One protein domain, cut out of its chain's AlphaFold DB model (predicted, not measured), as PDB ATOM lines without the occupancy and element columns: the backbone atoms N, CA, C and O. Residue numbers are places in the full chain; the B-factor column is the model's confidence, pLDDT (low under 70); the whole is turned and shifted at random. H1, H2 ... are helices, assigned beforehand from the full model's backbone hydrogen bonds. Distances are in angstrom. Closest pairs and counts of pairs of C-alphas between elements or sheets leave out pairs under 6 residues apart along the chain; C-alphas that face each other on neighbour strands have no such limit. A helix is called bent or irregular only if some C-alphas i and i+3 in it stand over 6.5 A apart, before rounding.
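AT A GLANCE: This is residues 565 to 613 of the 843 residues of the protein "ABC transporter domain-containing protein" of Thalassiosira oceanica (UniProt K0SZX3). Three helices, H1, H2 and H3, are strung end to end in an open, angular chain with no packed core, and the chain turns at each of the two tight links between them. H1 forms one end, H2 the middle and H3 the other end; H2 and H3 meet near their ends in a corner that is close to a right angle, while H1 stands free of both but for its link to H2. The printed part has 49 residues, with three named helices in the order H1, H2, H3 and no named strand, and its class is all helix. It is extended, with a radius of gyration of the C-alphas of 17.4 A, and its C-alphas span 51 by 23 by 16 A.

HOW THE PARTS SIT: H1, residues 565 to 575, and H2, residues 578 to 594, meet only through their link. H1 is apart from H3, residues 597 to 613. H2 and H3 only just touch, with 3 pairs of C-alphas within 8 A, and they touch only at the corner by their link. The closest C-alphas of the two are those of Leu 593 and Phe 600, 6.3 A apart. H2 touches H3 with residues 593 to 594 alone, and H3 touches H2 with residues 599 to 600 alone. Their lines are about perpendicular, at 86 degrees, and their centres are 22.4 A apart. In H1, H2 and H3 every pair of O of residue i and N of residue i+4 is within hydrogen-bond range.

IN THESE COORDINATES: H1 has 11 residues and begins at C-alpha 565, at (40.140, 22.666, 32.376); it measures 14.9 A from first to last C-alpha. After residues 576 and 577, H2 begins at C-alpha 578, at (48.715, 40.046, 33.656), and measures 23.9 A over 17 residues. After residues 595 and 596, H3 follows, also with 17 residues, and measures 23.4 A; it ends at C-alpha 613, at (51.043, 57.276, 69.377). The three helices are not bent.

THE WHOLE: The two C-alphas farthest apart are those of Asn 565 and Leu 612, at 52.0 A. Residues 565 to 591, 594 to 599 and 602 to 613 stand free. The printed part has no cut, and the links from H1 to H2 and from H2 to H3 are both tight. The mean pLDDT of the printed part is 75.2. The model's confidence is low, under 70, at residues 565 to 580; the mean pLDDT is 47 in H1, 79 in H2 and 91 in H3.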
ATOM      1  N   ASN A 565      39.226  22.131  33.392       45.59
ATOM      2  CA  ASN A 565      40.140  22.666  32.376       45.59
ATOM      3  C   ASN A 565      39.677  24.028  31.833       45.59
ATOM      4  O   ASN A 565      40.520  24.888  31.609       45.59
ATOM      5  N   ARG A 566      38.368  24.274  31.659       50.47
ATOM      6  CA  ARG A 566      37.848  25.585  31.207       50.47
ATOM      7  C   ARG A 566      38.152  26.702  32.202       50.47
ATOM      8  O   ARG A 566      38.550  27.791  31.789       50.47
ATOM      9  N   ALA A 567      37.989  26.441  33.500       44.88
ATOM     10  CA  ALA A 567      38.342  27.406  34.539       44.88
ATOM     11  C   ALA A 567      39.857  27.684  34.536       44.88
ATOM     12  O   ALA A 567      40.280  28.842  34.555       44.88
ATOM     13  N   PHE A 568      40.672  26.631  34.426       39.91
ATOM     14  CA  PHE A 568      42.129  26.740  34.368       39.91
ATOM     15  C   PHE A 568      42.633  27.447  33.095       39.91
ATOM     16  O   PHE A 568      43.529  28.288  33.168       39.91
ATOM     17  N   GLU A 569      42.027  27.196  31.932       46.41
ATOM     18  CA  GLU A 569      42.345  27.903  30.690       46.41
ATOM     19  C   GLU A 569      41.926  29.372  30.722       46.41
ATOM     20  O   GLU A 569      42.711  30.211  30.283       46.41
ATOM     21  N   ARG A 570      40.748  29.722  31.263       49.59
ATOM     22  CA  ARG A 570      40.369  31.137  31.448       49.59
ATOM     23  C   ARG A 570      41.432  31.872  32.282       49.59
ATOM     24  O   ARG A 570      41.836  32.973  31.913       49.59
ATOM     25  N   ILE A 571      41.965  31.237  33.332       52.31
ATOM     26  CA  ILE A 571      43.063  31.779  34.155       52.31
ATOM     27  C   ILE A 571      44.385  31.876  33.365       52.31
ATOM     28  O   ILE A 571      45.040  32.917  33.402       52.31
ATOM     29  N   ASN A 572      44.775  30.847  32.605       42.84
ATOM     30  CA  ASN A 572      46.020  30.865  31.821       42.84
ATOM     31  C   ASN A 572      45.990  31.844  30.635       42.84
ATOM     32  O   ASN A 572      47.001  32.488  30.356       42.84
ATOM     33  N   ARG A 573      44.847  32.020  29.957       49.97
ATOM     34  CA  ARG A 573      44.693  33.036  28.898       49.97
ATOM     35  C   ARG A 573      44.837  34.455  29.482       49.97
ATOM     36  O   ARG A 573      45.475  35.302  28.861       49.97
ATOM     37  N   LEU A 574      44.353  34.693  30.708       49.78
ATOM     38  CA  LEU A 574      44.557  35.953  31.446       49.78
ATOM     39  C   LEU A 574      46.008  36.168  31.918       49.78
ATOM     40  O   LEU A 574      46.460  37.312  31.981       49.78
ATOM     41  N   ALA A 575      46.765  35.104  32.214       44.66
ATOM     42  CA  ALA A 575      48.144  35.210  32.706       44.66
ATOM     43  C   ALA A 575      49.073  35.975  31.741       44.66
ATOM     44  O   ALA A 575      49.893  36.783  32.184       44.66
ATOM     45  N   ASN A 576      48.883  35.817  30.428       48.56
ATOM     46  CA  ASN A 576      49.661  36.523  29.402       48.56
ATOM     47  C   ASN A 576      49.295  38.018  29.260       48.56
ATOM     48  O   ASN A 576      50.066  38.783  28.687       48.56
ATOM     49  N   SER A 577      48.159  38.458  29.819       60.12
ATOM     50  CA  SER A 577      47.764  39.878  29.918       60.12
ATOM     51  C   SER A 577      48.113  40.505  31.280       60.12
ATOM     52  O   SER A 577      47.930  41.708  31.481       60.12
ATOM     53  N   SER A 578      48.631  39.711  32.226       66.25
ATOM     54  CA  SER A 578      48.715  40.046  33.656       66.25
ATOM     55  C   SER A 578      49.274  41.438  33.968       66.25
ATOM     56  O   SER A 578      48.688  42.132  34.790       66.25
ATOM     57  N   ALA A 579      50.334  41.898  33.294       69.56
ATOM     58  CA  ALA A 579      50.899  43.233  33.515       69.56
ATOM     59  C   ALA A 579      49.960  44.383  33.085       69.56
ATOM     60  O   ALA A 579      49.795  45.346  33.835       69.56
ATOM     61  N   ARG A 580      49.303  44.278  31.917       69.94
ATOM     62  CA  ARG A 580      48.324  45.278  31.437       69.94
ATOM     63  C   ARG A 580      47.098  45.304  32.351       69.94
ATOM     64  O   ARG A 580      46.688  46.366  32.814       69.94
ATOM     65  N   THR A 581      46.566  44.125  32.669       74.31
ATOM     66  CA  THR A 581      45.397  43.966  33.543       74.31
ATOM     67  C   THR A 581      45.695  44.446  34.968       74.31
ATOM     68  O   THR A 581      44.878  45.151  35.552       74.31
ATOM     69  N   ALA A 582      46.877  44.154  35.522       80.12
ATOM     70  CA  ALA A 582      47.293  44.643  36.836       80.12
ATOM     71  C   ALA A 582      47.475  46.167  36.861       80.12
ATOM     72  O   ALA A 582      47.005  46.808  37.797       80.12
ATOM     73  N   PHE A 583      48.093  46.763  35.834       81.38
ATOM     74  CA  PHE A 583      48.219  48.220  35.727       81.38
ATOM     75  C   PHE A 583      46.846  48.906  35.694       81.38
ATOM     76  O   PHE A 583      46.611  49.853  36.442       81.38
ATOM     77  N   GLU A 584      45.909  48.391  34.897       77.44
ATOM     78  CA  GLU A 584      44.559  48.953  34.789       77.44
ATOM     79  C   GLU A 584      43.735  48.725  36.079       77.44
ATOM     80  O   GLU A 584      43.005  49.614  36.517       77.44
ATOM     81  N   LEU A 585      43.921  47.601  36.786       82.75
ATOM     82  CA  LEU A 585      43.356  47.379  38.128       82.75
ATOM     83  C   LEU A 585      43.944  48.330  39.188       82.75
ATOM     84  O   LEU A 585      43.203  48.836  40.036       82.75
ATOM     85  N   VAL A 586      45.248  48.622  39.137       85.06
ATOM     86  CA  VAL A 586      45.897  49.625  39.999       85.06
ATOM     87  C   VAL A 586      45.377  51.026  39.668       85.06
ATOM     88  O   VAL A 586      45.015  51.765  40.584       85.06
ATOM     89  N   ARG A 587      45.221  51.366  38.381       82.56
ATOM     90  CA  ARG A 587      44.583  52.607  37.912       82.56
ATOM     91  C   ARG A 587      43.141  52.727  38.420       82.56
ATOM     92  O   ARG A 587      42.764  53.804  38.890       82.56
ATOM     93  N   ARG A 588      42.350  51.642  38.432       84.12
ATOM     94  CA  ARG A 588      41.013  51.628  39.065       84.12
ATOM     95  C   ARG A 588      41.099  51.890  40.558       84.12
ATOM     96  O   ARG A 588      40.358  52.721  41.072       84.12
ATOM     97  N   SER A 589      41.986  51.186  41.256       84.19
ATOM     98  CA  SER A 589      42.148  51.322  42.705       84.19
ATOM     99  C   SER A 589      42.508  52.764  43.080       84.19
ATOM    100  O   SER A 589      41.844  53.377  43.914       84.19
ATOM    101  N   PHE A 590      43.474  53.360  42.377       84.38
ATOM    102  CA  PHE A 590      43.921  54.733  42.600       84.38
ATOM    103  C   PHE A 590      42.845  55.777  42.256       84.38
ATOM    104  O   PHE A 590      42.571  56.662  43.062       84.38
ATOM    105  N   THR A 591      42.154  55.647  41.117       81.00
ATOM    106  CA  THR A 591      41.041  56.557  40.760       81.00
ATOM    107  C   THR A 591      39.836  56.408  41.697       81.00
ATOM    108  O   THR A 591      39.187  57.402  42.015       81.00
ATOM    109  N   SER A 592      39.569  55.202  42.210       80.75
ATOM    110  CA  SER A 592      38.560  54.955  43.247       80.75
ATOM    111  C   SER A 592      38.962  55.519  44.617       80.75
ATOM    112  O   SER A 592      38.080  55.921  45.372       80.75
ATOM    113  N   LEU A 593      40.256  55.565  44.951       80.69
ATOM    114  CA  LEU A 593      40.768  56.206  46.170       80.69
ATOM    115  C   LEU A 593      40.694  57.735  46.074       80.69
ATOM    116  O   LEU A 593      40.150  58.363  46.977       80.69
ATOM    117  N   LEU A 594      41.149  58.331  44.965       80.81
ATOM    118  CA  LEU A 594      41.081  59.783  44.742       80.81
ATOM    119  C   LEU A 594      39.639  60.317  44.749       80.81
ATOM    120  O   LEU A 594      39.385  61.400  45.268       80.81
ATOM    121  N   LYS A 595      38.674  59.542  44.236       78.94
ATOM    122  CA  LYS A 595      37.239  59.882  44.296       78.94
ATOM    123  C   LYS A 595      36.605  59.697  45.686       78.94
ATOM    124  O   LYS A 595      35.438  60.044  45.857       78.94
ATOM    125  N   ASN A 596      37.344  59.177  46.670       79.00
ATOM    126  CA  ASN A 596      36.896  58.953  48.047       79.00
ATOM    127  C   ASN A 596      37.792  59.684  49.065       79.00
ATOM    128  O   ASN A 596      38.483  59.029  49.854       79.00
ATOM    129  N   PRO A 597      37.749  61.032  49.115       79.69
ATOM    130  CA  PRO A 597      38.550  61.804  50.062       79.69
ATOM    131  C   PRO A 597      38.291  61.389  51.515       79.69
ATOM    132  O   PRO A 597      39.236  61.328  52.287       79.69
ATOM    133  N   ILE A 598      37.061  61.005  51.880       84.31
ATOM    134  CA  ILE A 598      36.723  60.536  53.237       84.31
ATOM    135  C   ILE A 598      37.540  59.291  53.620       84.31
ATOM    136  O   ILE A 598      38.187  59.277  54.661       84.31
ATOM    137  N   VAL A 599      37.556  58.254  52.773       82.44
ATOM    138  CA  VAL A 599      38.275  56.995  53.058       82.44
ATOM    139  C   VAL A 599      39.790  57.204  53.013       82.44
ATOM    140  O   VAL A 599      40.518  56.623  53.818       82.44
ATOM    141  N   PHE A 600      40.268  58.054  52.101       84.81
ATOM    142  CA  PHE A 600      41.679  58.417  52.008       84.81
ATOM    143  C   PHE A 600      42.153  59.190  53.249       84.81
ATOM    144  O   PHE A 600      43.103  58.763  53.902       84.81
ATOM    145  N   LEU A 601      41.457  60.268  53.625       88.88
ATOM    146  CA  LEU A 601      41.775  61.088  54.797       88.88
ATOM    147  C   LEU A 601      41.639  60.295  56.099       88.88
ATOM    148  O   LEU A 601      42.518  60.397  56.944       88.88
ATOM    149  N   LEU A 602      40.611  59.450  56.245       89.81
ATOM    150  CA  LEU A 602      40.470  58.567  57.409       89.81
ATOM    151  C   LEU A 602      41.654  57.596  57.522       89.81
ATOM    152  O   LEU A 602      42.205  57.422  58.605       89.81
ATOM    153  N   ARG A 603      42.098  56.998  56.409       88.69
ATOM    154  CA  ARG A 603      43.282  56.124  56.387       88.69
ATOM    155  C   ARG A 603      44.565  56.886  56.741       88.69
ATOM    156  O   ARG A 603      45.367  56.373  57.518       88.69
ATOM    157  N   VAL A 604      44.751  58.097  56.211       91.88
ATOM    158  CA  VAL A 604      45.890  58.969  56.554       91.88
ATOM    159  C   VAL A 604      45.850  59.373  58.031       91.88
ATOM    160  O   VAL A 604      46.875  59.291  58.698       91.88
ATOM    161  N   ALA A 605      44.681  59.721  58.572       94.62
ATOM    162  CA  ALA A 605      44.499  60.075  59.977       94.62
ATOM    163  C   ALA A 605      44.755  58.889  60.922       94.62
ATOM    164  O   ALA A 605      45.404  59.065  61.947       94.62
ATOM    165  N   ILE A 606      44.321  57.674  60.564       95.81
ATOM    166  CA  ILE A 606      44.615  56.453  61.333       95.81
ATOM    167  C   ILE A 606      46.125  56.181  61.359       95.81
ATOM    168  O   ILE A 606      46.678  55.959  62.432       95.81
ATOM    169  N   TYR A 607      46.816  56.230  60.214       95.44
ATOM    170  CA  TYR A 607      48.265  55.997  60.190       95.44
ATOM    171  C   TYR A 607      49.061  57.132  60.848       95.44
ATOM    172  O   TYR A 607      50.025  56.852  61.555       95.44
ATOM    173  N   GLY A 608      48.641  58.389  60.687       96.25
ATOM    174  CA  GLY A 608      49.224  59.535  61.384       96.25
ATOM    175  C   GLY A 608      49.045  59.439  62.900       96.25
ATOM    176  O   GLY A 608      50.012  59.597  63.635       96.25
ATOM    177  N   GLY A 609      47.842  59.090  63.367       96.44
ATOM    178  CA  GLY A 609      47.540  58.880  64.784       96.44
ATOM    179  C   GLY A 609      48.300  57.700  65.390       96.44
ATOM    180  O   GLY A 609      48.852  57.835  66.477       96.44
ATOM    181  N   MET A 610      48.412  56.575  64.674       96.56
ATOM    182  CA  MET A 610      49.250  55.444  65.095       96.56
ATOM    183  C   MET A 610      50.735  55.820  65.146       96.56
ATOM    184  O   MET A 610      51.401  55.505  66.124       96.56
ATOM    185  N   SER A 611      51.245  56.535  64.137       96.00
ATOM    186  CA  SER A 611      52.636  57.009  64.102       96.00
ATOM    187  C   SER A 611      52.936  57.989  65.242       96.00
ATOM    188  O   SER A 611      53.962  57.866  65.905       96.00
ATOM    189  N   LEU A 612      52.008  58.908  65.538       96.38
ATOM    190  CA  LEU A 612      52.096  59.822  66.677       96.38
ATOM    191  C   LEU A 612      52.075  59.055  68.007       96.38
ATOM    192  O   LEU A 612      52.918  59.298  68.862       96.38
ATOM    193  N   LEU A 613      51.155  58.099  68.171       96.31
ATOM    194  CA  LEU A 613      51.043  57.276  69.377       96.31
ATOM    195  C   LEU A 613      52.320  56.458  69.616       96.31
ATOM    196  O   LEU A 613      52.829  56.444  70.733       96.31
TER     197      LEU A 613